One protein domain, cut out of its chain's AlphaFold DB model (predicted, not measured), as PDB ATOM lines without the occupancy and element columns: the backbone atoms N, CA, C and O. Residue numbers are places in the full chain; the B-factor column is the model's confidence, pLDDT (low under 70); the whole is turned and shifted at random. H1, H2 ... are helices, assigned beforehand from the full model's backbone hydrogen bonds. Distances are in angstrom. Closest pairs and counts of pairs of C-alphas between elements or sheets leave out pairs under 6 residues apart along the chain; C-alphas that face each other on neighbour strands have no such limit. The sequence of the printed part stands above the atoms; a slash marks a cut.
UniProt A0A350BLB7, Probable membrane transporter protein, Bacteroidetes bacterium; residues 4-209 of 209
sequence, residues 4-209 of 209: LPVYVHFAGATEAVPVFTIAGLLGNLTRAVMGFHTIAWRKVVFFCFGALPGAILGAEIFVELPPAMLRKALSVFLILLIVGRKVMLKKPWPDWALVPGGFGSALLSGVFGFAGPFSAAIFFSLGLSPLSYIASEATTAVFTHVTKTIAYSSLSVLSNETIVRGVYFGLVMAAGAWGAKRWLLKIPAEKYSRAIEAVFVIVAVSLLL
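AT A GLANCE: This is residues 4 to 209 of the 209 residues of the protein "Probable membrane transporter protein" of Bacteroidetes bacterium (UniProt A0A350BLB7). Four long helices, H8, H2, H7 and H3, stand side by side as a wall; H5 packs on H3, and the short H6 packs on H5 and H7. Over this wall lies a second, looser layer of H4, H9 and the short H1, joined to the rest through H4 and H1, while H9 is apart from all four wall helices. The printed part has 206 residues with nine named helices, H1 to H9 in chain order, and no named strand: all helix. It is compact, with a radius of gyration of the C-alphas of 16.0 A, and rounded, spanning 40 by 35 by 33 A.

HOW THE PARTS SIT: H1, residues 4 to 11, forms a helical hairpin with H2, residues 13 to 34; they touch at C-alphas Val 8 and Ala 16, 5.4 A, the closest, H2 with residues 15 to 20 alone. H3, residues 41 to 64, is near H2. H4, residues 67 to 88, touches H2, closest at Arg 71 and Ala 13, C-alphas 6.9 A apart, with residues 67 to 71 alone. H5, residues 95 to 112, touches H3 at a shallow tilt of 30 degrees, the same way; the closest C-alphas, Gly 50 and Phe 103, are 4.0 A apart. H6, residues 116 to 125, forms a helical hairpin with H5, closest C-alphas Ser 105 and Ser 119, 5.9 A. H7, residues 130 to 154, touches H2 opposite ways at a steep tilt of 40 degrees, closest C-alphas Ala 32 and Ala 135, 4.7 A. H2, H3, H5, H6 and H7 form a bundle, a group of helices packed together. H8, residues 160 to 180, touches H2, closest C-alphas Ala 23 and Gly 170, 3.5 A, and is apart from H7. H9, residues 189 to 208, touches H4 opposite ways at a shallow tilt of 26 degrees, closest C-alphas Ser 75 and Ala 204, 5.2 A. Every O i to N i+4 pair is within hydrogen-bond range in H6, H7, H8 and H9; the others have 3 of 4 in H1, 17 of 18 in H2, 18 of 20 in H3, 16 of 18 in H4 and 12 of 14 in H5.

IN THESE COORDINATES: H1 begins at C-alpha 4, (134.373, 91.645, 72.640). H7, the longest, measures 36.2 A, H3 33.9 A and H2 30.6 A. H9 ends at C-alpha 208, (141.693, 105.367, 75.155).

THE WHOLE: The farthest C-alphas, His 37 and Leu 209, are 45.3 A apart. The printed part has no cut and no long link. Mean pLDDT is 83.8; 40 residues are under 70, among them 81 to 91 and 189 to 200.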
ATOM      1  N   LEU A   4     133.484  91.585  71.473       66.25
ATOM      2  CA  LEU A   4     134.373  91.645  72.640       66.25
ATOM      3  C   LEU A   4     134.711  93.090  73.005       66.25
ATOM      4  O   LEU A   4     134.536  93.449  74.162       66.25
ATOM      5  N   PRO A   5     135.153  93.939  72.064       64.38
ATOM      6  CA  PRO A   5     135.631  95.253  72.443       64.38
ATOM      7  C   PRO A   5     134.478  96.159  72.946       64.38
ATOM      8  O   PRO A   5     134.681  96.969  73.844       64.38
ATOM      9  N   VAL A   6     133.249  95.952  72.453       68.06
ATOM     10  CA  VAL A   6     132.037  96.601  72.987       68.06
ATOM     11  C   VAL A   6     131.732  96.100  74.400       68.06
ATOM     12  O   VAL A   6     131.467  96.901  75.285       68.06
ATOM     13  N   TYR A   7     131.818  94.791  74.648       73.50
ATOM     14  CA  TYR A   7     131.586  94.225  75.980       73.50
ATOM     15  C   TYR A   7     132.642  94.677  76.997       73.50
ATOM     16  O   TYR A   7     132.294  94.994  78.129       73.50
ATOM     17  N   VAL A   8     133.912  94.789  76.586       71.50
ATOM     18  CA  VAL A   8     135.007  95.324  77.416       71.50
ATOM     19  C   VAL A   8     134.692  96.738  77.913       71.50
ATOM     20  O   VAL A   8     135.025  97.052  79.051       71.50
ATOM     21  N   HIS A   9     134.039  97.576  77.098       70.12
ATOM     22  CA  HIS A   9     133.644  98.927  77.508       70.12
ATOM     23  C   HIS A   9     132.655  98.919  78.687       70.12
ATOM     24  O   HIS A   9     132.753  99.774  79.561       70.12
ATOM     25  N   PHE A  10     131.740  97.944  78.743       72.81
ATOM     26  CA  PHE A  10     130.706  97.870  79.783       72.81
ATOM     27  C   PHE A  10     131.106  97.019  80.996       72.81
ATOM     28  O   PHE A  10     130.849  97.414  82.127       72.81
ATOM     29  N   ALA A  11     131.718  95.854  80.771       74.38
ATOM     30  CA  ALA A  11     132.027  94.868  81.812       74.38
ATOM     31  C   ALA A  11     133.481  94.934  82.314       74.38
ATOM     32  O   ALA A  11     133.844  94.281  83.289       74.38
ATOM     33  N   GLY A  12     134.338  95.707  81.642       79.00
ATOM     34  CA  GLY A  12     135.769  95.745  81.918       79.00
ATOM     35  C   GLY A  12     136.537  94.580  81.284       79.00
ATOM     36  O   GLY A  12     136.008  93.505  80.994       79.00
ATOM     37  N   ALA A  13     137.830  94.801  81.041       74.75
ATOM     38  CA  ALA A  13     138.688  93.835  80.353       74.75
ATOM     39  C   ALA A  13     138.898  92.537  81.153       74.75
ATOM     40  O   ALA A  13     138.985  91.462  80.564       74.75
ATOM     41  N   THR A  14     138.936  92.633  82.483       81.31
ATOM     42  CA  THR A  14     139.151  91.500  83.393       81.31
ATOM     43  C   THR A  14     138.017  90.480  83.341       81.31
ATOM     44  O   THR A  14     138.272  89.282  83.367       81.31
ATOM     45  N   GLU A  15     136.768  90.926  83.202       84.50
ATOM     46  CA  GLU A  15     135.622  90.022  83.064       84.50
ATOM     47  C   GLU A  15     135.432  89.563  81.609       84.50
ATOM     48  O   GLU A  15     135.152  88.395  81.324       84.50
ATOM     49  N   ALA A  16     135.622  90.480  80.658       85.19
ATOM     50  CA  ALA A  16     135.374  90.230  79.246       85.19
ATOM     51  C   ALA A  16     136.266  89.133  78.653       85.19
ATOM     52  O   ALA A  16     135.790  88.302  77.876       85.19
ATOM     53  N   VAL A  17     137.557  89.118  78.999       88.81
ATOM     54  CA  VAL A  17     138.539  88.198  78.404       88.81
ATOM     55  C   VAL A  17     138.207  86.720  78.699       88.81
ATOM     56  O   VAL A  17     138.145  85.926  77.745       88.81
ATOM     57  N   PRO A  18     137.922  86.318  79.952       92.44
ATOM     58  CA  PRO A  18     137.471  84.963  80.262       92.44
ATOM     59  C   PRO A  18     136.106  84.608  79.648       92.44
ATOM     60  O   PRO A  18     135.980  83.551  79.022       92.44
ATOM     61  N   VAL A  19     135.108  85.503  79.725       93.62
ATOM     62  CA  VAL A  19     133.767  85.284  79.132       93.62
ATOM     63  C   VAL A  19     133.876  84.984  77.635       93.62
ATOM     64  O   VAL A  19     133.334  83.994  77.136       93.62
ATOM     65  N   PHE A  20     134.641  85.793  76.902       90.56
ATOM     66  CA  PHE A  20     134.820  85.610  75.462       90.56
ATOM     67  C   PHE A  20     135.755  84.463  75.097       90.56
ATOM     68  O   PHE A  20     135.755  84.029  73.945       90.56
ATOM     69  N   THR A  21     136.514  83.926  76.049       93.94
ATOM     70  CA  THR A  21     137.270  82.691  75.834       93.94
ATOM     71  C   THR A  21     136.322  81.501  75.706       93.94
ATOM     72  O   THR A  21     136.437  80.750  74.737       93.94
ATOM     73  N   ILE A  22     135.326  81.397  76.590       95.50
ATOM     74  CA  ILE A  22     134.265  80.381  76.498       95.50
ATOM     75  C   ILE A  22     133.374  80.632  75.275       95.50
ATOM     76  O   ILE A  22     133.115  79.719  74.492       95.50
ATOM     77  N   ALA A  23     132.957  81.883  75.047       93.50
ATOM     78  CA  ALA A  23     132.122  82.208  73.890       93.50
ATOM     79  C   ALA A  23     132.840  81.912  72.561       93.50
ATOM     80  O   ALA A  23     132.260  81.387  71.606       93.50
ATOM     81  N   GLY A  24     134.137  82.226  72.515       92.44
ATOM     82  CA  GLY A  24     135.027  81.930  71.406       92.44
ATOM     83  C   GLY A  24     135.143  80.449  71.121       92.44
ATOM     84  O   GLY A  24     135.042  80.062  69.959       92.44
ATOM     85  N   LEU A  25     135.286  79.625  72.159       95.56
ATOM     86  CA  LEU A  25     135.329  78.175  72.020       95.56
ATOM     87  C   LEU A  25     134.114  77.650  71.247       95.56
ATOM     88  O   LEU A  25     134.289  76.985  70.231       95.56
ATOM     89  N   LEU A  26     132.896  78.007  71.665       94.56
ATOM     90  CA  LEU A  26     131.663  77.515  71.033       94.56
ATOM     91  C   LEU A  26     131.489  78.020  69.592       94.56
ATOM     92  O   LEU A  26     131.165  77.245  68.683       94.56
ATOM     93  N   GLY A  27     131.762  79.306  69.353       91.50
ATOM     94  CA  GLY A  27     131.701  79.876  68.007       91.50
ATOM     95  C   GLY A  27     132.711  79.232  67.053       91.50
ATOM     96  O   GLY A  27     132.389  78.940  65.901       91.50
ATOM     97  N   ASN A  28     133.928  78.963  67.530       93.94
ATOM     98  CA  ASN A  28     134.991  78.355  66.733       93.94
ATOM     99  C   ASN A  28     134.777  76.858  66.528       93.94
ATOM    100  O   ASN A  28     134.988  76.372  65.418       93.94
ATOM    101  N   LEU A  29     134.258  76.155  67.532       95.62
ATOM    102  CA  LEU A  29     133.881  74.751  67.416       95.62
ATOM    103  C   LEU A  29     132.828  74.554  66.324       95.62
ATOM    104  O   LEU A  29     132.977  73.676  65.481       95.62
ATOM    105  N   THR A  30     131.824  75.430  66.266       92.88
ATOM    106  CA  THR A  30     130.795  75.395  65.214       92.88
ATOM    107  C   THR A  30     131.414  75.511  63.817       92.88
ATOM    108  O   THR A  30     131.111  74.709  62.932       92.88
ATOM    109  N   ARG A  31     132.332  76.469  63.617       90.62
ATOM    110  CA  ARG A  31     133.043  76.654  62.337       90.62
ATOM    111  C   ARG A  31     133.928  75.452  61.984       90.62
ATOM    112  O   ARG A  31     133.938  75.037  60.828       90.62
ATOM    113  N   ALA A  32     134.630  74.887  62.968       94.19
ATOM    114  CA  ALA A  32     135.496  73.724  62.786       94.19
ATOM    115  C   ALA A  32     134.693  72.476  62.387       94.19
ATOM    116  O   ALA A  32     135.027  71.826  61.399       94.19
ATOM    117  N   VAL A  33     133.585  72.193  63.081       94.25
ATOM    118  CA  VAL A  33     132.691  71.062  62.777       94.25
ATOM    119  C   VAL A  33     132.085  71.199  61.380       94.25
ATOM    120  O   VAL A  33     132.083  70.245  60.606       94.25
ATOM    121  N   MET A  34     131.630  72.397  61.002       90.88
ATOM    122  CA  MET A  34     131.049  72.641  59.676       90.88
ATOM    123  C   MET A  34     132.023  72.413  58.512       90.88
ATOM    124  O   MET A  34     131.576  72.144  57.397       90.88
ATOM    125  N   GLY A  35     133.325  72.565  58.755       89.75
ATOM    126  CA  GLY A  35     134.384  72.410  57.763       89.75
ATOM    127  C   GLY A  35     135.298  71.213  58.019       89.75
ATOM    128  O   GLY A  35     136.388  71.181  57.450       89.75
ATOM    129  N   PHE A  36     134.886  70.251  58.851       93.69
ATOM    130  CA  PHE A  36     135.765  69.223  59.420       93.69
ATOM    131  C   PHE A  36     136.608  68.472  58.376       93.69
ATOM    132  O   PHE A  36     137.816  68.312  58.531       93.69
ATOM    133  N   HIS A  37     135.998  68.097  57.251       95.00
ATOM    134  CA  HIS A  37     136.675  67.368  56.170       95.00
ATOM    135  C   HIS A  37     137.669  68.211  55.355       95.00
ATOM    136  O   HIS A  37     138.410  67.670  54.542       95.00
ATOM    137  N   THR A  38     137.693  69.531  55.549       93.62
ATOM    138  CA  THR A  38     138.589  70.460  54.838       93.62
ATOM    139  C   THR A  38     139.744  70.958  55.706       93.62
ATOM    140  O   THR A  38     140.556  71.761  55.245       93.62
ATOM    141  N   ILE A  39     139.843  70.492  56.956       97.19
ATOM    142  CA  ILE A  39     140.890  70.908  57.893       97.19
ATOM    143  C   ILE A  39     142.269  70.473  57.374       97.19
ATOM    144  O   ILE A  39     142.538  69.295  57.146       97.19
ATOM    145  N   ALA A  40     143.182  71.435  57.253       96.00
ATOM    146  CA  ALA A  40     144.584  71.198  56.939       96.00
ATOM    147  C   ALA A  40     145.351  70.806  58.215       96.00
ATOM    148  O   ALA A  40     146.121  71.596  58.767       96.00
ATOM    149  N   TRP A  41     145.147  69.571  58.687       96.50
ATOM    150  CA  TRP A  41     145.646  69.075  59.981       96.50
ATOM    151  C   TRP A  41     147.134  69.311  60.224       96.50
ATOM    152  O   TRP A  41     147.515  69.716  61.318       96.50
ATOM    153  N   ARG A  42     147.978  69.146  59.198       95.38
ATOM    154  CA  ARG A  42     149.411  69.448  59.312       95.38
ATOM    155  C   ARG A  42     149.637  70.895  59.763       95.38
ATOM    156  O   ARG A  42     150.351  71.121  60.732       95.38
ATOM    157  N   LYS A  43     148.998  71.871  59.111       95.06
ATOM    158  CA  LYS A  43     149.140  73.297  59.453       95.06
ATOM    159  C   LYS A  43     148.595  73.590  60.855       95.06
ATOM    160  O   LYS A  43     149.225  74.334  61.598       95.06
ATOM    161  N   VAL A  44     147.473  72.961  61.223       96.81
ATOM    162  CA  VAL A  44     146.884  73.062  62.569       96.81
ATOM    163  C   VAL A  44     147.880  72.599  63.630       96.81
ATOM    164  O   VAL A  44     148.135  73.339  64.570       96.81
ATOM    165  N   VAL A  45     148.493  71.427  63.455       96.62
ATOM    166  CA  VAL A  45     149.465  70.875  64.411       96.62
ATOM    167  C   VAL A  45     150.687  71.786  64.560       96.62
ATOM    168  O   VAL A  45     151.044  72.135  65.683       96.62
ATOM    169  N   PHE A  46     151.289  72.238  63.452       95.50
ATOM    170  CA  PHE A  46     152.426  73.170  63.497       95.50
ATOM    171  C   PHE A  46     152.081  74.476  64.220       95.50
ATOM    172  O   PHE A  46     152.865  74.961  65.029       95.50
ATOM    173  N   PHE A  47     150.894  75.030  63.974       96.06
ATOM    174  CA  PHE A  47     150.443  76.227  64.674       96.06
ATOM    175  C   PHE A  47     150.214  75.960  66.167       96.06
ATOM    176  O   PHE A  47     150.639  76.746  67.014       96.06
ATOM    177  N   CYS A  48     149.582  74.833  66.507       97.44
ATOM    178  CA  CYS A  48     149.292  74.449  67.884       97.44
ATOM    179  C   CYS A  48     150.554  74.225  68.723       97.44
ATOM    180  O   CYS A  48     150.547  74.596  69.893       97.44
ATOM    181  N   PHE A  49     151.655  73.733  68.144       97.25
ATOM    182  CA  PHE A  49     152.925  73.612  68.872       97.25
ATOM    183  C   PHE A  49     153.379  74.924  69.520       97.25
ATOM    184  O   PHE A  49     153.892  74.904  70.634       97.25
ATOM    185  N   GLY A  50     153.161  76.063  68.859       97.06
ATOM    186  CA  GLY A  50     153.398  77.368  69.472       97.06
ATOM    187  C   GLY A  50     152.194  77.899  70.245       97.06
ATOM    188  O   GLY A  50     152.352  78.493  71.310       97.06
ATOM    189  N   ALA A  51     150.983  77.688  69.730       97.31
ATOM    190  CA  ALA A  51     149.781  78.280  70.304       97.31
ATOM    191  C   ALA A  51     149.480  77.787  71.726       97.31
ATOM    192  O   ALA A  51     149.047  78.580  72.553       97.31
ATOM    193  N   LEU A  52     149.718  76.510  72.035       98.06
ATOM    194  CA  LEU A  52     149.457  75.975  73.374       98.06
ATOM    195  C   LEU A  52     150.330  76.648  74.456       98.06
ATOM    196  O   LEU A  52     149.754  77.231  75.375       98.06
ATOM    197  N   PRO A  53     151.678  76.669  74.361       98.06
ATOM    198  CA  PRO A  53     152.497  77.378  75.346       98.06
ATOM    199  C   PRO A  53     152.241  78.891  75.342       98.06
ATOM    200  O   PRO A  53     152.216  79.505  76.405       98.06
ATOM    201  N   GLY A  54     151.976  79.492  74.174       97.56
ATOM    202  CA  GLY A  54     151.610  80.909  74.089       97.56
ATOM    203  C   GLY A  54     150.316  81.227  74.843       97.56
ATOM    204  O   GLY A  54     150.255  82.214  75.567       97.56
ATOM    205  N   ALA A  55     149.294  80.376  74.727       97.25
ATOM    206  CA  ALA A  55     148.026  80.527  75.440       97.25
ATOM    207  C   ALA A  55     148.190  80.453  76.963       97.25
ATOM    208  O   ALA A  55     147.557  81.237  77.668       97.25
ATOM    209  N   ILE A  56     149.023  79.526  77.451       97.62
ATOM    210  CA  ILE A  56     149.315  79.364  78.882       97.62
ATOM    211  C   ILE A  56     150.017  80.617  79.407       97.62
ATOM    212  O   ILE A  56     149.493  81.275  80.300       97.62
ATOM    213  N   LEU A  57     151.123  81.016  78.772       96.75
ATOM    214  CA  LEU A  57     151.870  82.213  79.163       96.75
ATOM    215  C   LEU A  57     151.003  83.478  79.090       96.75
ATOM    216  O   LEU A  57     151.067  84.346  79.954       96.75
ATOM    217  N   GLY A  58     150.154  83.590  78.067       95.19
ATOM    218  CA  GLY A  58     149.243  84.724  77.930       95.19
ATOM    219  C   GLY A  58     148.194  84.781  79.036       95.19
ATOM    220  O   GLY A  58     147.801  85.875  79.434       95.19
ATOM    221  N   ALA A  59     147.749  83.627  79.539       95.12
ATOM    222  CA  ALA A  59     146.836  83.560  80.671       95.12
ATOM    223  C   ALA A  59     147.518  83.963  81.987       95.12
ATOM    224  O   ALA A  59     146.912  84.693  82.763       95.12
ATOM    225  N   GLU A  60     148.770  83.558  82.207       94.25
ATOM    226  CA  GLU A  60     149.562  83.984  83.371       94.25
ATOM    227  C   GLU A  60     149.778  85.503  83.366       94.25
ATOM    228  O   GLU A  60     149.401  86.190  84.315       94.25
ATOM    229  N   ILE A  61     150.248  86.056  82.241       92.94
ATOM    230  CA  ILE A  61     150.442  87.504  82.073       92.94
ATOM    231  C   ILE A  61     149.130  88.275  82.289       92.94
ATOM    232  O   ILE A  61     149.136  89.356  82.877       92.94
ATOM    233  N   PHE A  62     147.998  87.745  81.816       90.88
ATOM    234  CA  PHE A  62     146.688  88.368  82.021       90.88
ATOM    235  C   PHE A  62     146.342  88.533  83.507       90.88
ATOM    236  O   PHE A  62     145.802  89.573  83.878       90.88
ATOM    237  N   VAL A  63     146.646  87.535  84.342       89.75
ATOM    238  CA  VAL A  63     146.331  87.561  85.780       89.75
ATOM    239  C   VAL A  63     147.234  88.527  86.543       89.75
ATOM    240  O   VAL A  63     146.781  89.173  87.484       89.75
ATOM    241  N   GLU A  64     148.489  88.664  86.121       89.12
ATOM    242  CA  GLU A  64     149.456  89.557  86.768       89.12
ATOM    243  C   GLU A  64     149.320  91.026  86.335       89.12
ATOM    244  O   GLU A  64     149.760  91.933  87.044       89.12
ATOM    245  N   LEU A  65     148.714  91.292  85.173       85.00
ATOM    246  CA  LEU A  65     148.610  92.640  84.620       85.00
ATOM    247  C   LEU A  65     147.630  93.525  85.410       85.00
ATOM    248  O   LEU A  65     146.433  93.229  85.475       85.00
ATOM    249  N   PRO A  66     148.068  94.708  85.886       83.62
ATOM    250  CA  PRO A  66     147.156  95.695  86.444       83.62
ATOM    251  C   PRO A  66     146.087  96.098  85.411       83.62
ATOM    252  O   PRO A  66     146.435  96.354  84.251       83.62
ATOM    253  N   PRO A  67     144.807  96.272  85.794       76.56
ATOM    254  CA  PRO A  67     143.726  96.583  84.851       76.56
ATOM    255  C   PRO A  67     143.996  97.810  83.963       76.56
ATOM    256  O   PRO A  67     143.673  97.818  82.773       76.56
ATOM    257  N   ALA A  68     144.652  98.837  84.515       76.25
ATOM    258  CA  ALA A  68     145.044 100.035  83.773       76.25
ATOM    259  C   ALA A  68     146.113  99.752  82.699       76.25
ATOM    260  O   ALA A  68     146.071 100.339  81.614       76.25
ATOM    261  N   MET A  69     147.054  98.843  82.977       78.38
ATOM    262  CA  MET A  69     148.056  98.403  82.003       78.38
ATOM    263  C   MET A  69     147.432  97.500  80.946       78.38
ATOM    264  O   MET A  69     147.727  97.679  79.770       78.38
ATOM    265  N   LEU A  70     146.515  96.607  81.332       75.81
ATOM    266  CA  LEU A  70     145.794  95.745  80.396       75.81
ATOM    267  C   LEU A  70     145.006  96.567  79.367       75.81
ATOM    268  O   LEU A  70     145.095  96.306  78.168       75.81
ATOM    269  N   ARG A  71     144.299  97.615  79.814       71.19
ATOM    270  CA  ARG A  71     143.545  98.523  78.932       71.19
ATOM    271  C   ARG A  71     144.454  99.261  77.938       71.19
ATOM    272  O   ARG A  71     144.137  99.311  76.752       71.19
ATOM    273  N   LYS A  72     145.598  99.791  78.397       76.62
ATOM    274  CA  LYS A  72     146.594 100.464  77.536       76.62
ATOM    275  C   LYS A  72     147.295  99.499  76.577       76.62
ATOM    276  O   LYS A  72     147.513  99.824  75.415       76.62
ATOM    277  N   ALA A  73     147.646  98.309  77.045       75.00
ATOM    278  CA  ALA A  73     148.287  97.299  76.218       75.00
ATOM    279  C   ALA A  73     147.326  96.789  75.131       75.00
ATOM    280  O   ALA A  73     147.737  96.630  73.983       75.00
ATOM    281  N   LEU A  74     146.034  96.642  75.452       71.38
ATOM    282  CA  LEU A  74     144.990  96.276  74.495       71.38
ATOM    283  C   LEU A  74     144.829  97.327  73.386       71.38
ATOM    284  O   LEU A  74     144.729  96.961  72.216       71.38
ATOM    285  N   SER A  75     144.828  98.622  73.718       69.88
ATOM    286  CA  SER A  75     144.694  99.682  72.708       69.88
ATOM    287  C   SER A  75     145.899  99.733  71.762       69.88
ATOM    288  O   SER A  75     145.717  99.764  70.543       69.88
ATOM    289  N   VAL A  76     147.122  99.644  72.295       76.25
ATOM    290  CA  VAL A  76     148.355  99.560  71.491       76.25
ATOM    291  C   VAL A  76     148.347  98.310  70.612       76.25
ATOM    292  O   VAL A  76     148.642  98.389  69.419       76.25
ATOM    293  N   PHE A  77     147.956  97.166  71.170       74.50
ATOM    294  CA  PHE A  77     147.850  95.914  70.435       74.50
ATOM    295  C   PHE A  77     146.878  96.013  69.252       74.50
ATOM    296  O   PHE A  77     147.231  95.600  68.148       74.50
ATOM    297  N   LEU A  78     145.691  96.602  69.438       70.19
ATOM    298  CA  LEU A  78     144.721  96.782  68.351       70.19
ATOM    299  C   LEU A  78     145.286  97.643  67.210       70.19
ATOM    300  O   LEU A  78     145.107  97.296  66.042       70.19
ATOM    301  N   ILE A  79     146.019  98.716  67.529       72.06
ATOM    302  CA  ILE A  79     146.678  99.574  66.529       72.06
ATOM    303  C   ILE A  79     147.765  98.792  65.778       72.06
ATOM    304  O   ILE A  79     147.780  98.775  64.545       72.06
ATOM    305  N   LEU A  80     148.646  98.099  66.507       70.62
ATOM    306  CA  LEU A  80     149.704  97.276  65.915       70.62
ATOM    307  C   LEU A  80     149.138  96.167  65.031       70.62
ATOM    308  O   LEU A  80     149.723  95.845  64.001       70.62
ATOM    309  N   LEU A  81     147.984  95.612  65.385       67.94
ATOM    310  CA  LEU A  81     147.324  94.568  64.615       67.94
ATOM    311  C   LEU A  81     146.770  95.101  63.281       67.94
ATOM    312  O   LEU A  81     146.888  94.423  62.258       67.94
ATOM    313  N   ILE A  82     146.246  96.333  63.255       67.19
ATOM    314  CA  ILE A  82     145.820  97.013  62.017       67.19
ATOM    315  C   ILE A  82     147.025  97.258  61.093       67.19
ATOM    316  O   ILE A  82     146.953  96.975  59.893       67.19
ATOM    317  N   VAL A  83     148.144  97.742  61.641       67.50
ATOM    318  CA  VAL A  83     149.368  98.030  60.870       67.50
ATOM    319  C   VAL A  83     150.045  96.739  60.397       67.50
ATOM    320  O   VAL A  83     150.347  96.587  59.212       67.50
ATOM    321  N   GLY A  84     150.227  95.775  61.300       65.94
ATOM    322  CA  GLY A  84     150.893  94.498  61.047       65.94
ATOM    323  C   GLY A  84     150.178  93.665  59.989       65.94
ATOM    324  O   GLY A  84     150.830  93.093  59.113       65.94
ATOM    325  N   ARG A  85     148.838  93.688  59.961       65.62
ATOM    326  CA  ARG A  85     148.051  93.010  58.922       65.62
ATOM    327  C   ARG A  85     148.425  93.466  57.507       65.62
ATOM    328  O   ARG A  85     148.483  92.633  56.612       65.62
ATOM    329  N   LYS A  86     148.729  94.750  57.284       65.31
ATOM    330  CA  LYS A  86     149.111  95.268  55.950       65.31
ATOM    331  C   LYS A  86     150.489  94.775  55.488       65.31
ATOM    332  O   LYS A  86     150.757  94.734  54.288       65.31
ATOM    333  N   VAL A  87     151.355  94.390  56.425       61.25
ATOM    334  CA  VAL A  87     152.711  93.896  56.146       61.25
ATOM    335  C   VAL A  87     152.719  92.376  55.963       61.25
ATOM    336  O   VAL A  87     153.358  91.875  55.040       61.25
ATOM    337  N   MET A  88     151.959  91.646  56.786       62.53
ATOM    338  CA  MET A  88     151.921  90.175  56.783       62.53
ATOM    339  C   MET A  88     151.271  89.568  55.530       62.53
ATOM    340  O   MET A  88     151.536  88.416  55.212       62.53
ATOM    341  N   LEU A  89     150.472  90.342  54.789       63.28
ATOM    342  CA  LEU A  89     149.776  89.890  53.577       63.28
ATOM    343  C   LEU A  89     150.646  89.895  52.305       63.28
ATOM    344  O   LEU A  89     150.154  89.542  51.237       63.28
ATOM    345  N   LYS A  90     151.921  90.307  52.379       62.00
ATOM    346  CA  LYS A  90     152.758  90.499  51.180       62.00
ATOM    347  C   LYS A  90     153.429  89.229  50.651       62.00
ATOM    348  O   LYS A  90     153.791  89.203  49.478       62.00
ATOM    349  N   LYS A  91     153.641  88.204  51.485       66.25
ATOM    350  CA  LYS A  91     154.307  86.952  51.086       66.25
ATOM    351  C   LYS A  91     153.729  85.748  51.837       66.25
ATOM    352  O   LYS A  91     153.361  85.905  53.001       66.25
ATOM    353  N   PRO A  92     153.671  84.562  51.204       71.19
ATOM    354  CA  PRO A  92     153.261  83.342  51.882       71.19
ATOM    355  C   PRO A  92     154.258  82.980  52.982       71.19
ATOM    356  O   PRO A  92     155.473  83.085  52.794       71.19
ATOM    357  N   TRP A  93     153.741  82.577  54.141       74.38
ATOM    358  CA  TRP A  93     154.578  82.184  55.269       74.38
ATOM    359  C   TRP A  93     155.072  80.745  55.093       74.38
ATOM    360  O   TRP A  93     154.290  79.875  54.701       74.38
ATOM    361  N   PRO A  94     156.351  80.462  55.394       82.19
ATOM    362  CA  PRO A  94     156.845  79.094  55.414       82.19
ATOM    363  C   PRO A  94     156.252  78.321  56.600       82.19
ATOM    364  O   PRO A  94     155.969  78.895  57.651       82.19
ATOM    365  N   ASP A  95     156.124  77.000  56.468       82.62
ATOM    366  CA  ASP A  95     155.480  76.139  57.477       82.62
ATOM    367  C   ASP A  95     156.101  76.242  58.871       82.62
ATOM    368  O   ASP A  95     155.382  76.180  59.866       82.62
ATOM    369  N   TRP A  96     157.418  76.442  58.960       84.81
ATOM    370  CA  TRP A  96     158.100  76.604  60.246       84.81
ATOM    371  C   TRP A  96     157.630  77.855  60.998       84.81
ATOM    372  O   TRP A  96     157.613  77.854  62.226       84.81
ATOM    373  N   ALA A  97     157.205  78.903  60.282       86.81
ATOM    374  CA  ALA A  97     156.771  80.162  60.877       86.81
ATOM    375  C   ALA A  97     155.385  80.055  61.539       86.81
ATOM    376  O   ALA A  97     154.988  80.954  62.281       86.81
ATOM    377  N   LEU A  98     154.673  78.938  61.344       91.81
ATOM    378  CA  LEU A  98     153.431  78.636  62.057       91.81
ATOM    379  C   LEU A  98     153.647  78.447  63.555       91.81
ATOM    380  O   LEU A  98     152.766  78.818  64.319       91.81
ATOM    381  N   VAL A  99     154.797  77.921  63.983       94.62
ATOM    382  CA  VAL A  99     155.099  77.741  65.411       94.62
ATOM    383  C   VAL A  99     155.242  79.102  66.114       94.62
ATOM    384  O   VAL A  99     154.420  79.400  66.980       94.62
ATOM    385  N   PRO A 100     156.188  79.991  65.742       91.19
ATOM    386  CA  PRO A 100     156.289  81.308  66.373       91.19
ATOM    387  C   PRO A 100     155.048  82.178  66.113       91.19
ATOM    388  O   PRO A 100     154.637  82.936  66.990       91.19
ATOM    389  N   GLY A 101     154.402  82.041  64.948       90.12
ATOM    390  CA  GLY A 101     153.142  82.722  64.648       90.12
ATOM    391  C   GLY A 101     151.994  82.268  65.554       90.12
ATOM    392  O   GLY A 101     151.252  83.101  66.071       90.12
ATOM    393  N   GLY A 102     151.882  80.963  65.801       93.75
ATOM    394  CA  GLY A 102     150.918  80.374  66.724       93.75
ATOM    395  C   GLY A 102     151.159  80.815  68.157       93.75
ATOM    396  O   GLY A 102     150.218  81.251  68.818       93.75
ATOM    397  N   PHE A 103     152.419  80.803  68.598       95.19
ATOM    398  CA  PHE A 103     152.817  81.317  69.909       95.19
ATOM    399  C   PHE A 103     152.406  82.775  70.089       95.19
ATOM    400  O   PHE A 103     151.652  83.082  71.008       95.19
ATOM    401  N   GLY A 104     152.818  83.663  69.177       91.12
ATOM    402  CA  GLY A 104     152.460  85.079  69.244       91.12
ATOM    403  C   GLY A 104     150.947  85.294  69.203       91.12
ATOM    404  O   GLY A 104     150.402  86.038  70.011       91.12
ATOM    405  N   SER A 105     150.242  84.588  68.316       90.88
ATOM    406  CA  SER A 105     148.785  84.688  68.205       90.88
ATOM    407  C   SER A 105     148.078  84.274  69.494       90.88
ATOM    408  O   SER A 105     147.159  84.956  69.945       90.88
ATOM    409  N   ALA A 106     148.460  83.146  70.082       94.94
ATOM    410  CA  ALA A 106     147.805  82.628  71.272       94.94
ATOM    411  C   ALA A 106     148.199  83.387  72.539       94.94
ATOM    412  O   ALA A 106     147.337  83.594  73.387       94.94
ATOM    413  N   LEU A 107     149.439  83.877  72.622       93.12
ATOM    414  CA  LEU A 107     149.903  84.789  73.668       93.12
ATOM    415  C   LEU A 107     149.039  86.045  73.701       93.12
ATOM    416  O   LEU A 107     148.421  86.354  74.716       93.12
ATOM    417  N   LEU A 108     148.905  86.713  72.556       89.31
ATOM    418  CA  LEU A 108     148.056  87.894  72.416       89.31
ATOM    419  C   LEU A 108     146.591  87.572  72.731       89.31
ATOM    420  O   LEU A 108     145.919  88.341  73.412       89.31
ATOM    421  N   SER A 109     146.096  86.407  72.300       91.06
ATOM    422  CA  SER A 109     144.745  85.967  72.648       91.06
ATOM    423  C   SER A 109     144.575  85.733  74.149       91.06
ATOM    424  O   SER A 109     143.515  86.052  74.684       91.06
ATOM    425  N   GLY A 110     145.571  85.159  74.824       91.75
ATOM    426  CA  GLY A 110     145.578  84.917  76.265       91.75
ATOM    427  C   GLY A 110     145.573  86.217  77.059       91.75
ATOM    428  O   GLY A 110     144.743  86.381  77.943       91.75
ATOM    429  N   VAL A 111     146.404  87.184  76.671       89.06
ATOM    430  CA  VAL A 111     146.471  88.476  77.364       89.06
ATOM    431  C   VAL A 111     145.215  89.312  77.105       89.06
ATOM    432  O   VAL A 111     144.605  89.843  78.025       89.06
ATOM    433  N   PHE A 112     144.796  89.428  75.844       84.19
ATOM    434  CA  PHE A 112     143.805  90.423  75.417       84.19
ATOM    435  C   PHE A 112     142.414  89.858  75.136       84.19
ATOM    436  O   PHE A 112     141.507  90.592  74.748       84.19
ATOM    437  N   GLY A 113     142.234  88.541  75.238       83.19
ATOM    438  CA  GLY A 113     141.005  87.861  74.818       83.19
ATOM    439  C   GLY A 113     140.799  87.822  73.301       83.19
ATOM    440  O   GLY A 113     139.815  87.249  72.835       83.19
ATOM    441  N   PHE A 114     141.721  88.388  72.514       76.75
ATOM    442  CA  PHE A 114     141.554  88.586  71.080       76.75
ATOM    443  C   PHE A 114     142.871  88.490  70.312       76.75
ATOM    444  O   PHE A 114     143.824  89.191  70.611       76.75
ATOM    445  N   ALA A 115     142.900  87.661  69.269       76.75
ATOM    446  CA  ALA A 115     143.986  87.642  68.281       76.75
ATOM    447  C   ALA A 115     143.501  87.249  66.875       76.75
ATOM    448  O   ALA A 115     144.293  86.894  66.005       76.75
ATOM    449  N   GLY A 116     142.183  87.296  66.647       75.38
ATOM    450  CA  GLY A 116     141.543  86.728  65.457       75.38
ATOM    451  C   GLY A 116     142.146  87.203  64.130       75.38
ATOM    452  O   GLY A 116     142.505  86.364  63.314       75.38
ATOM    453  N   PRO A 117     142.333  88.514  63.888       73.62
ATOM    454  CA  PRO A 117     142.826  88.976  62.601       73.62
ATOM    455  C   PRO A 117     144.328  88.731  62.412       73.62
ATOM    456  O   PRO A 117     144.779  88.684  61.271       73.62
ATOM    457  N   PHE A 118     145.086  88.523  63.494       78.62
ATOM    458  CA  PHE A 118     146.482  88.087  63.416       78.62
ATOM    459  C   PHE A 118     146.567  86.613  62.986       78.62
ATOM    460  O   PHE A 118     147.208  86.310  61.982       78.62
ATOM    461  N   SER A 119     145.825  85.722  63.659       83.94
ATOM    462  CA  SER A 119     145.682  84.312  63.251       83.94
ATOM    463  C   SER A 119     145.170  84.187  61.810       83.94
ATOM    464  O   SER A 119     145.751  83.480  60.986       83.94
ATOM    465  N   ALA A 120     144.132  84.955  61.469       81.19
ATOM    466  CA  ALA A 120     143.565  85.026  60.128       81.19
ATOM    467  C   ALA A 120     144.597  85.458  59.080       81.19
ATOM    468  O   ALA A 120     144.655  84.859  58.013       81.19
ATOM    469  N   ALA A 121     145.428  86.469  59.361       77.88
ATOM    470  CA  ALA A 121     146.469  86.907  58.431       77.88
ATOM    471  C   ALA A 121     147.510  85.805  58.174       77.88
ATOM    472  O   ALA A 121     147.881  85.579  57.021       77.88
ATOM    473  N   ILE A 122     147.922  85.079  59.221       84.75
ATOM    474  CA  ILE A 122     148.827  83.928  59.093       84.75
ATOM    475  C   ILE A 122     148.181  82.859  58.210       84.75
ATOM    476  O   ILE A 122     148.754  82.487  57.190       84.75
ATOM    477  N   PHE A 123     146.972  82.411  58.548       85.56
ATOM    478  CA  PHE A 123     146.276  81.357  57.806       85.56
ATOM    479  C   PHE A 123     145.937  81.760  56.365       85.56
ATOM    480  O   PHE A 123     145.988  80.919  55.468       85.56
ATOM    481  N   PHE A 124     145.640  83.037  56.118       82.00
ATOM    482  CA  PHE A 124     145.392  83.566  54.778       82.00
ATOM    483  C   PHE A 124     146.654  83.504  53.908       82.00
ATOM    484  O   PHE A 124     146.575  83.193  52.722       82.00
ATOM    485  N   SER A 125     147.833  83.722  54.500       81.94
ATOM    486  CA  SER A 125     149.111  83.641  53.784       81.94
ATOM    487  C   SER A 125     149.491  82.217  53.340       81.94
ATOM    488  O   SER A 125     150.378  82.060  52.507       81.94
ATOM    489  N   LEU A 126     148.821  81.174  53.848       84.44
ATOM    490  CA  LEU A 126     149.146  79.770  53.553       84.44
ATOM    491  C   LEU A 126     148.606  79.268  52.205       84.44
ATOM    492  O   LEU A 126     148.830  78.107  51.867       84.44
ATOM    493  N   GLY A 127     147.863  80.093  51.460       82.38
ATOM    494  CA  GLY A 127     147.308  79.707  50.156       82.38
ATOM    495  C   GLY A 127     146.277  78.572  50.223       82.38
ATOM    496  O   GLY A 127     146.065  77.869  49.238       82.38
ATOM    497  N   LEU A 128     145.651  78.363  51.385       86.19
ATOM    498  CA  LEU A 128     144.596  77.367  51.560       86.19
ATOM    499  C   LEU A 128     143.331  77.772  50.793       86.19
ATOM    500  O   LEU A 128     143.036  78.958  50.628       86.19
ATOM    501  N   SER A 129     142.529  76.783  50.386       86.75
ATOM    502  CA  SER A 129     141.186  77.062  49.871       86.75
ATOM    503  C   SER A 129     140.348  77.787  50.937       86.75
ATOM    504  O   SER A 129     140.565  77.554  52.130       86.75
ATOM    505  N   PRO A 130     139.356  78.621  50.570       82.38
ATOM    506  CA  PRO A 130     138.577  79.386  51.550       82.38
ATOM    507  C   PRO A 130     137.946  78.530  52.657       82.38
ATOM    508  O   PRO A 130     137.954  78.920  53.823       82.38
ATOM    509  N   LEU A 131     137.444  77.338  52.312       85.06
ATOM    510  CA  LEU A 131     136.880  76.397  53.284       85.06
ATOM    511  C   LEU A 131     137.955  75.826  54.215       85.06
ATOM    512  O   LEU A 131     137.768  75.829  55.430       85.06
ATOM    513  N   SER A 132     139.099  75.410  53.662       89.69
ATOM    514  CA  SER A 132     140.212  74.872  54.449       89.69
ATOM    515  C   SER A 132     140.832  75.928  55.366       89.69
ATOM    516  O   SER A 132     141.130  75.642  56.523       89.69
ATOM    517  N   TYR A 133     140.947  77.169  54.888       88.38
ATOM    518  CA  TYR A 133     141.358  78.337  55.664       88.38
ATOM    519  C   TYR A 133     140.446  78.552  56.884       88.38
ATOM    520  O   TYR A 133     140.934  78.550  58.014       88.38
ATOM    521  N   ILE A 134     139.127  78.670  56.671       88.50
ATOM    522  CA  ILE A 134     138.157  78.918  57.752       88.50
ATOM    523  C   ILE A 134     138.150  77.759  58.754       88.50
ATOM    524  O   ILE A 134     138.166  77.996  59.960       88.50
ATOM    525  N   ALA A 135     138.123  76.516  58.268       91.69
ATOM    526  CA  ALA A 135     138.055  75.336  59.124       91.69
ATOM    527  C   ALA A 135     139.331  75.158  59.961       91.69
ATOM    528  O   ALA A 135     139.253  74.866  61.153       91.69
ATOM    529  N   SER A 136     140.507  75.368  59.362       95.06
ATOM    530  CA  SER A 136     141.792  75.185  60.047       95.06
ATOM    531  C   SER A 136     142.061  76.286  61.073       95.06
ATOM    532  O   SER A 136     142.468  75.975  62.189       95.06
ATOM    533  N   GLU A 137     141.770  77.549  60.739       92.94
ATOM    534  CA  GLU A 137     141.866  78.676  61.682       92.94
ATOM    535  C   GLU A 137     140.894  78.509  62.855       92.94
ATOM    536  O   GLU A 137     141.256  78.713  64.013       92.94
ATOM    537  N   ALA A 138     139.664  78.068  62.582       93.94
ATOM    538  CA  ALA A 138     138.704  77.775  63.637       93.94
ATOM    539  C   ALA A 138     139.182  76.633  64.545       93.94
ATOM    540  O   ALA A 138     139.015  76.705  65.760       93.94
ATOM    541  N   THR A 139     139.809  75.605  63.972       97.69
ATOM    542  CA  THR A 139     140.328  74.457  64.724       97.69
ATOM    543  C   THR A 139     141.481  74.862  65.648       97.69
ATOM    544  O   THR A 139     141.477  74.495  66.823       97.69
ATOM    545  N   THR A 140     142.440  75.672  65.184       97.06
ATOM    546  CA  THR A 140     143.511  76.182  66.063       97.06
ATOM    547  C   THR A 140     142.969  77.100  67.153       97.06
ATOM    548  O   THR A 140     143.436  77.044  68.295       97.06
ATOM    549  N   ALA A 141     141.946  77.899  66.843       95.75
ATOM    550  CA  ALA A 141     141.263  78.719  67.833       95.75
ATOM    551  C   ALA A 141     140.555  77.864  68.898       95.75
ATOM    552  O   ALA A 141     140.623  78.209  70.073       95.75
ATOM    553  N   VAL A 142     139.934  76.731  68.535       97.50
ATOM    554  CA  VAL A 142     139.363  75.773  69.505       97.50
ATOM    555  C   VAL A 142     140.437  75.290  70.476       97.50
ATOM    556  O   VAL A 142     140.268  75.459  71.680       97.50
ATOM    557  N   PHE A 143     141.561  74.771  69.975       98.12
ATOM    558  CA  PHE A 143     142.663  74.316  70.834       98.12
ATOM    559  C   PHE A 143     143.198  75.436  71.736       98.12
ATOM    560  O   PHE A 143     143.430  75.225  72.926       98.12
ATOM    561  N   THR A 144     143.323  76.647  71.194       97.50
ATOM    562  CA  THR A 144     143.752  77.831  71.949       97.50
ATOM    563  C   THR A 144     142.763  78.166  73.067       97.50
ATOM    564  O   THR A 144     143.169  78.369  74.207       97.50
ATOM    565  N   HIS A 145     141.456  78.187  72.785       96.88
ATOM    566  CA  HIS A 145     140.435  78.492  73.787       96.88
ATOM    567  C   HIS A 145     140.288  77.401  74.845       96.88
ATOM    568  O   HIS A 145     140.110  77.742  76.011       96.88
ATOM    569  N   VAL A 146     140.400  76.120  74.480       97.94
ATOM    570  CA  VAL A 146     140.444  75.017  75.454       97.94
ATOM    571  C   VAL A 146     141.628  75.208  76.399       97.94
ATOM    572  O   VAL A 146     141.448  75.204  77.612       97.94
ATOM    573  N   THR A 147     142.813  75.478  75.852       98.06
ATOM    574  CA  THR A 147     144.033  75.693  76.645       98.06
ATOM    575  C   THR A 147     143.893  76.874  77.593       98.06
ATOM    576  O   THR A 147     144.157  76.746  78.784       98.06
ATOM    577  N   LYS A 148     143.392  78.009  77.095       95.56
ATOM    578  CA  LYS A 148     143.107  79.182  77.927       95.56
ATOM    579  C   LYS A 148     142.065  78.894  79.003       95.56
ATOM    580  O   LYS A 148     142.201  79.381  80.111       95.56
ATOM    581  N   THR A 149     141.024  78.128  78.683       96.38
ATOM    582  CA  THR A 149     139.983  77.760  79.652       96.38
ATOM    583  C   THR A 149     140.587  76.953  80.795       96.38
ATOM    584  O   THR A 149     140.333  77.264  81.954       96.38
ATOM    585  N   ILE A 150     141.441  75.976  80.480       97.38
ATOM    586  CA  ILE A 150     142.172  75.194  81.484       97.38
ATOM    587  C   ILE A 150     143.083  76.109  82.314       97.38
ATOM    588  O   ILE A 150     143.001  76.079  83.538       97.38
ATOM    589  N   ALA A 151     143.875  76.972  81.670       96.56
ATOM    590  CA  ALA A 151     144.791  77.887  82.354       96.56
ATOM    591  C   ALA A 151     144.060  78.892  83.267       96.56
ATOM    592  O   ALA A 151     144.410  79.056  84.431       96.56
ATOM    593  N   TYR A 152     142.990  79.532  82.791       94.69
ATOM    594  CA  TYR A 152     142.176  80.428  83.616       94.69
ATOM    595  C   TYR A 152     141.471  79.692  84.755       94.69
ATOM    596  O   TYR A 152     141.304  80.261  85.832       94.69
ATOM    597  N   SER A 153     141.071  78.435  84.544       94.56
ATOM    598  CA  SER A 153     140.529  77.601  85.615       94.56
ATOM    599  C   SER A 153     141.582  77.328  86.688       94.56
ATOM    600  O   SER A 153     141.281  77.479  87.868       94.56
ATOM    601  N   SER A 154     142.813  76.963  86.307       95.38
ATOM    602  CA  SER A 154     143.899  76.714  87.269       95.38
ATOM    603  C   SER A 154     144.351  77.979  87.998       95.38
ATOM    604  O   SER A 154     144.810  77.897  89.130       95.38
ATOM    605  N   LEU A 155     144.174  79.149  87.379       93.50
ATOM    606  CA  LEU A 155     144.485  80.455  87.964       93.50
ATOM    607  C   LEU A 155     143.308  81.065  88.754       93.50
ATOM    608  O   LEU A 155     143.379  82.223  89.152       93.50
ATOM    609  N   SER A 156     142.222  80.315  88.987       91.06
ATOM    610  CA  SER A 156     141.023  80.771  89.723       91.06
ATOM    611  C   SER A 156     140.336  82.017  89.136       91.06
ATOM    612  O   SER A 156     139.664  82.767  89.840       91.06
ATOM    613  N   VAL A 157     140.475  82.228  87.825       89.75
ATOM    614  CA  VAL A 157     139.867  83.347  87.085       89.75
ATOM    615  C   VAL A 157     138.433  83.021  86.646       89.75
ATOM    616  O   VAL A 157     137.617  83.920  86.441       89.75
ATOM    617  N   LEU A 158     138.107  81.736  86.468       91.94
ATOM    618  CA  LEU A 158     136.788  81.304  86.000       91.94
ATOM    619  C   LEU A 158     135.809  81.121  87.160       91.94
ATOM    620  O   LEU A 158     135.887  80.149  87.906       91.94
ATOM    621  N   SER A 159     134.832  82.023  87.252       93.06
ATOM    622  CA  SER A 159     133.655  81.846  88.106       93.06
ATOM    623  C   SER A 159     132.514  81.135  87.362       93.06
ATOM    624  O   SER A 159     132.461  81.133  86.127       93.06
ATOM    625  N   ASN A 160     131.541  80.589  88.100       93.56
ATOM    626  CA  ASN A 160     130.320  80.027  87.505       93.56
ATOM    627  C   ASN A 160     129.567  81.062  86.656       93.56
ATOM    628  O   ASN A 160     129.062  80.739  85.582       93.56
ATOM    629  N   GLU A 161     129.531  82.317  87.103       92.62
ATOM    630  CA  GLU A 161     128.897  83.408  86.368       92.62
ATOM    631  C   GLU A 161     129.609  83.687  85.038       92.62
ATOM    632  O   GLU A 161     128.961  83.798  83.994       92.62
ATOM    633  N   THR A 162     130.945  83.709  85.047       92.06
ATOM    634  CA  THR A 162     131.776  83.835  83.842       92.06
ATOM    635  C   THR A 162     131.468  82.727  82.837       92.06
ATOM    636  O   THR A 162     131.324  82.998  81.642       92.06
ATOM    637  N   ILE A 163     131.340  81.482  83.308       94.56
ATOM    638  CA  ILE A 163     131.022  80.329  82.459       94.56
ATOM    639  C   ILE A 163     129.625  80.482  81.856       94.56
ATOM    640  O   ILE A 163     129.482  80.367  80.640       94.56
ATOM    641  N   VAL A 164     128.606  80.791  82.663       95.69
ATOM    642  CA  VAL A 164     127.219  80.947  82.191       95.69
ATOM    643  C   VAL A 164     127.106  82.065  81.153       95.69
ATOM    644  O   VAL A 164     126.570  81.840  80.064       95.69
ATOM    645  N   ARG A 165     127.669  83.250  81.436       92.75
ATOM    646  CA  ARG A 165     127.717  84.372  80.480       92.75
ATOM    647  C   ARG A 165     128.463  83.971  79.204       92.75
ATOM    648  O   ARG A 165     128.001  84.242  78.096       92.75
ATOM    649  N   GLY A 166     129.587  83.274  79.353       93.56
ATOM    650  CA  GLY A 166     130.391  82.765  78.248       93.56
ATOM    651  C   GLY A 166     129.636  81.786  77.349       93.56
ATOM    652  O   GLY A 166     129.691  81.912  76.127       93.56
ATOM    653  N   VAL A 167     128.882  80.849  77.930       95.94
ATOM    654  CA  VAL A 167     128.027  79.920  77.178       95.94
ATOM    655  C   VAL A 167     126.927  80.679  76.447       95.94
ATOM    656  O   VAL A 167     126.743  80.447  75.254       95.94
ATOM    657  N   TYR A 168     126.248  81.625  77.104       93.56
ATOM    658  CA  TYR A 168     125.208  82.438  76.468       93.56
ATOM    659  C   TYR A 168     125.730  83.162  75.218       93.56
ATOM    660  O   TYR A 168     125.207  82.975  74.116       93.56
ATOM    661  N   PHE A 169     126.824  83.919  75.349       90.94
ATOM    662  CA  PHE A 169     127.448  84.583  74.202       90.94
ATOM    663  C   PHE A 169     127.973  83.584  73.166       90.94
ATOM    664  O   PHE A 169     127.912  83.850  71.964       90.94
ATOM    665  N   GLY A 170     128.468  82.429  73.606       92.00
ATOM    666  CA  GLY A 170     128.955  81.376  72.727       92.00
ATOM    667  C   GLY A 170     127.862  80.747  71.872       92.00
ATOM    668  O   GLY A 170     128.092  80.516  70.687       92.00
ATOM    669  N   LEU A 171     126.661  80.548  72.417       92.62
ATOM    670  CA  LEU A 171     125.498  80.077  71.663       92.62
ATOM    671  C   LEU A 171     125.058  81.101  70.614       92.62
ATOM    672  O   LEU A 171     124.824  80.736  69.463       92.62
ATOM    673  N   VAL A 172     125.036  82.391  70.968       89.81
ATOM    674  CA  VAL A 172     124.771  83.475  70.005       89.81
ATOM    675  C   VAL A 172     125.824  83.477  68.890       89.81
ATOM    676  O   VAL A 172     125.492  83.578  67.707       89.81
ATOM    677  N   MET A 173     127.104  83.312  69.241       88.81
ATOM    678  CA  MET A 173     128.194  83.223  68.266       88.81
ATOM    679  C   MET A 173     128.087  81.985  67.367       88.81
ATOM    680  O   MET A 173     128.324  82.098  66.164       88.81
ATOM    681  N   ALA A 174     127.717  80.829  67.919       89.94
ATOM    682  CA  ALA A 174     127.498  79.592  67.176       89.94
ATOM    683  C   ALA A 174     126.337  79.734  66.179       89.94
ATOM    684  O   ALA A 174     126.499  79.438  64.994       89.94
ATOM    685  N   ALA A 175     125.200  80.278  66.626       87.56
ATOM    686  CA  ALA A 175     124.048  80.556  65.772       87.56
ATOM    687  C   ALA A 175     124.408  81.525  64.632       87.56
ATOM    688  O   ALA A 175     124.077  81.273  63.471       87.56
ATOM    689  N   GLY A 176     125.156  82.590  64.940       84.31
ATOM    690  CA  GLY A 176     125.664  83.531  63.943       84.31
ATOM    691  C   GLY A 176     126.596  82.872  62.922       84.31
ATOM    692  O   GLY A 176     126.438  83.087  61.720       84.31
ATOM    693  N   ALA A 177     127.529  82.027  63.372       82.44
ATOM    694  CA  ALA A 177     128.438  81.291  62.490       82.44
ATOM    695  C   ALA A 177     127.686  80.334  61.551       82.44
ATOM    696  O   ALA A 177     127.994  80.265  60.358       82.44
ATOM    697  N   TRP A 178     126.667  79.643  62.065       82.62
ATOM    698  CA  TRP A 178     125.833  78.741  61.277       82.62
ATOM    699  C   TRP A 178     124.970  79.494  60.253       82.62
ATOM    700  O   TRP A 178     124.968  79.150  59.069       82.62
ATOM    701  N   GLY A 179     124.297  80.572  60.671       80.62
ATOM    702  CA  GLY A 179     123.463  81.400  59.793       80.62
ATOM    703  C   GLY A 179     124.265  82.112  58.699       80.62
ATOM    704  O   GLY A 179     123.811  82.228  57.556       80.62
ATOM    705  N   ALA A 180     125.500  82.515  59.006       73.56
ATOM    706  CA  ALA A 180     126.392  83.169  58.057       73.56
ATOM    707  C   ALA A 180     126.823  82.254  56.897       73.56
ATOM    708  O   ALA A 180     127.174  82.769  55.835       73.56
ATOM    709  N   LYS A 181     126.724  80.918  57.028       69.75
ATOM    710  CA  LYS A 181     127.092  79.943  55.977       69.75
ATOM    711  C   LYS A 181     126.485  80.274  54.610       69.75
ATOM    712  O   LYS A 181     127.144  80.113  53.589       69.75
ATOM    713  N   ARG A 182     125.229  80.736  54.585       68.50
ATOM    714  CA  ARG A 182     124.482  81.025  53.345       68.50
ATOM    715  C   ARG A 182     124.879  82.349  52.678       68.50
ATOM    716  O   ARG A 182     124.563  82.555  51.507       68.50
ATOM    717  N   TRP A 183     125.565  83.230  53.403       66.00
ATOM    718  CA  TRP A 183     125.828  84.613  52.996       66.00
ATOM    719  C   TRP A 183     127.314  84.955  52.904       66.00
ATOM    720  O   TRP A 183     127.671  85.881  52.179       66.00
ATOM    721  N   LEU A 184     128.187  84.201  53.582       60.00
ATOM    722  CA  LEU A 184     129.617  84.505  53.690       60.00
ATOM    723  C   LEU A 184     130.319  84.589  52.325       60.00
ATOM    724  O   LEU A 184     131.238  85.379  52.157       60.00
ATOM    725  N   LEU A 185     129.856  83.807  51.346       61.34
ATOM    726  CA  LEU A 185     130.416  83.777  49.990       61.34
ATOM    727  C   LEU A 185     129.925  84.926  49.093       61.34
ATOM    728  O   LEU A 185     130.411  85.070  47.977       61.34
ATOM    729  N   LYS A 186     128.957  85.732  49.548       67.44
ATOM    730  CA  LYS A 186     128.334  86.802  48.749       67.44
ATOM    731  C   LYS A 186     128.868  88.199  49.069       67.44
ATOM    732  O   LYS A 186     128.513  89.152  48.380       67.44
ATOM    733  N   ILE A 187     129.684  88.348  50.114       65.00
ATOM    734  CA  ILE A 187     130.213  89.649  50.541       65.00
ATOM    735  C   ILE A 187     131.607  89.856  49.928       65.00
ATOM    736  O   ILE A 187     132.492  89.037  50.172       65.00
ATOM    737  N   PRO A 188     131.847  90.956  49.185       71.19
ATOM    738  CA  PRO A 188     133.179  91.295  48.692       71.19
ATOM    739  C   PRO A 188     134.184  91.445  49.839       71.19
ATOM    740  O   PRO A 188     133.902  92.119  50.839       71.19
ATOM    741  N   ALA A 189     135.368  90.853  49.682       62.66
ATOM    742  CA  ALA A 189     136.396  90.805  50.720       62.66
ATOM    743  C   ALA A 189     136.808  92.206  51.218       62.66
ATOM    744  O   ALA A 189     137.014  92.393  52.422       62.66
ATOM    745  N   GLU A 190     136.846  93.222  50.342       63.34
ATOM    746  CA  GLU A 190     137.209  94.589  50.739       63.34
ATOM    747  C   GLU A 190     136.153  95.248  51.636       63.34
ATOM    748  O   GLU A 190     136.496  96.048  52.510       63.34
ATOM    749  N   LYS A 191     134.862  94.942  51.438       65.44
ATOM    750  CA  LYS A 191     133.776  95.496  52.268       65.44
ATOM    751  C   LYS A 191     133.778  94.867  53.658       65.44
ATOM    752  O   LYS A 191     133.682  95.588  54.649       65.44
ATOM    753  N   TYR A 192     133.963  93.550  53.733       62.19
ATOM    754  CA  TYR A 192     134.086  92.837  55.006       62.19
ATOM    755  C   TYR A 192     135.301  93.323  55.811       62.19
ATOM    756  O   TYR A 192     135.192  93.609  57.001       62.19
ATOM    757  N   SER A 193     136.448  93.504  55.145       59.81
ATOM    758  CA  SER A 193     137.664  93.997  55.794       59.81
ATOM    759  C   SER A 193     137.510  95.412  56.356       59.81
ATOM    760  O   SER A 193     137.924  95.651  57.488       59.81
ATOM    761  N   ARG A 194     136.896  96.335  55.599       64.06
ATOM    762  CA  ARG A 194     136.664  97.716  56.053       64.06
ATOM    763  C   ARG A 194     135.699  97.799  57.233       64.06
ATOM    764  O   ARG A 194     135.932  98.591  58.137       64.06
ATOM    765  N   ALA A 195     134.653  96.972  57.255       63.00
ATOM    766  CA  ALA A 195     133.722  96.920  58.382       63.00
ATOM    767  C   ALA A 195     134.421  96.476  59.679       63.00
ATOM    768  O   ALA A 195     134.227  97.083  60.729       63.00
ATOM    769  N   ILE A 196     135.286  95.459  59.597       62.56
ATOM    770  CA  ILE A 196     136.089  94.991  60.735       62.56
ATOM    771  C   ILE A 196     137.061  96.074  61.217       62.56
ATOM    772  O   ILE A 196     137.165  96.311  62.419       62.56
ATOM    773  N   GLU A 197     137.764  96.733  60.294       65.62
ATOM    774  CA  GLU A 197     138.721  97.799  60.616       65.62
ATOM    775  C   GLU A 197     138.028  98.985  61.298       65.62
ATOM    776  O   GLU A 197     138.508  99.454  62.327       65.62
ATOM    777  N   ALA A 198     136.855  99.400  60.809       68.25
ATOM    778  CA  ALA A 198     136.061 100.461  61.424       68.25
ATOM    779  C   ALA A 198     135.659 100.127  62.870       68.25
ATOM    780  O   ALA A 198     135.816 100.963  63.757       68.25
ATOM    781  N   VAL A 199     135.209  98.893  63.132       65.62
ATOM    782  CA  VAL A 199     134.872  98.449  64.496       65.62
ATOM    783  C   VAL A 199     136.100  98.480  65.407       65.62
ATOM    784  O   VAL A 199     136.004  98.962  66.533       65.62
ATOM    785  N   PHE A 200     137.266  98.021  64.938       65.25
ATOM    786  CA  PHE A 200     138.485  98.082  65.750       65.25
ATOM    787  C   PHE A 200     138.939  99.506  66.032       65.25
ATOM    788  O   PHE A 200     139.346  99.770  67.157       65.25
ATOM    789  N   VAL A 201     138.847 100.420  65.062       70.75
ATOM    790  CA  VAL A 201     139.198 101.832  65.268       70.75
ATOM    791  C   VAL A 201     138.266 102.476  66.290       70.75
ATOM    792  O   VAL A 201     138.752 103.062  67.254       70.75
ATOM    793  N   ILE A 202     136.945 102.320  66.129       70.88
ATOM    794  CA  ILE A 202     135.951 102.868  67.066       70.88
ATOM    795  C   ILE A 202     136.246 102.382  68.480       70.88
ATOM    796  O   ILE A 202     136.280 103.175  69.423       70.88
ATOM    797  N   VAL A 203     136.515 101.085  68.632       64.56
ATOM    798  CA  VAL A 203     136.718 100.547  69.968       64.56
ATOM    799  C   VAL A 203     138.087 100.925  70.532       64.56
ATOM    800  O   VAL A 203     138.165 101.304  71.699       64.56
ATOM    801  N   ALA A 204     139.151 100.902  69.729       66.56
ATOM    802  CA  ALA A 204     140.469 101.355  70.165       66.56
ATOM    803  C   ALA A 204     140.417 102.798  70.691       66.56
ATOM    804  O   ALA A 204     140.966 103.067  71.757       66.56
ATOM    805  N   VAL A 205     139.693 103.693  70.007       74.75
ATOM    806  CA  VAL A 205     139.465 105.072  70.468       74.75
ATOM    807  C   VAL A 205     138.652 105.094  71.765       74.75
ATOM    808  O   VAL A 205     139.064 105.746  72.717       74.75
ATOM    809  N   SER A 206     137.554 104.336  71.859       67.00
ATOM    810  CA  SER A 206     136.732 104.294  73.083       67.00
ATOM    811  C   SER A 206     137.474 103.753  74.312       67.00
ATOM    812  O   SER A 206     137.167 104.122  75.437       67.00
ATOM    813  N   LEU A 207     138.463 102.876  74.116       63.75
ATOM    814  CA  LEU A 207     139.284 102.350  75.203       63.75
ATOM    815  C   LEU A 207     140.377 103.330  75.639       63.75
ATOM    816  O   LEU A 207     140.902 103.156  76.734       63.75
ATOM    817  N   LEU A 208     140.722 104.323  74.818       67.75
ATOM    818  CA  LEU A 208     141.693 105.367  75.155       67.75
ATOM    819  C   LEU A 208     141.070 106.545  75.921       67.75
ATOM    820  O   LEU A 208     141.800 107.212  76.650       67.75
ATOM    821  N   LEU A 209     139.765 106.780  75.746       66.38
ATOM    822  CA  LEU A 209     138.971 107.808  76.433       66.38
ATOM    823  C   LEU A 209     138.477 107.324  77.803       66.38
ATOM    824  O   LEU A 209     138.545 108.112  78.765       66.38
TER     825      LEU A 209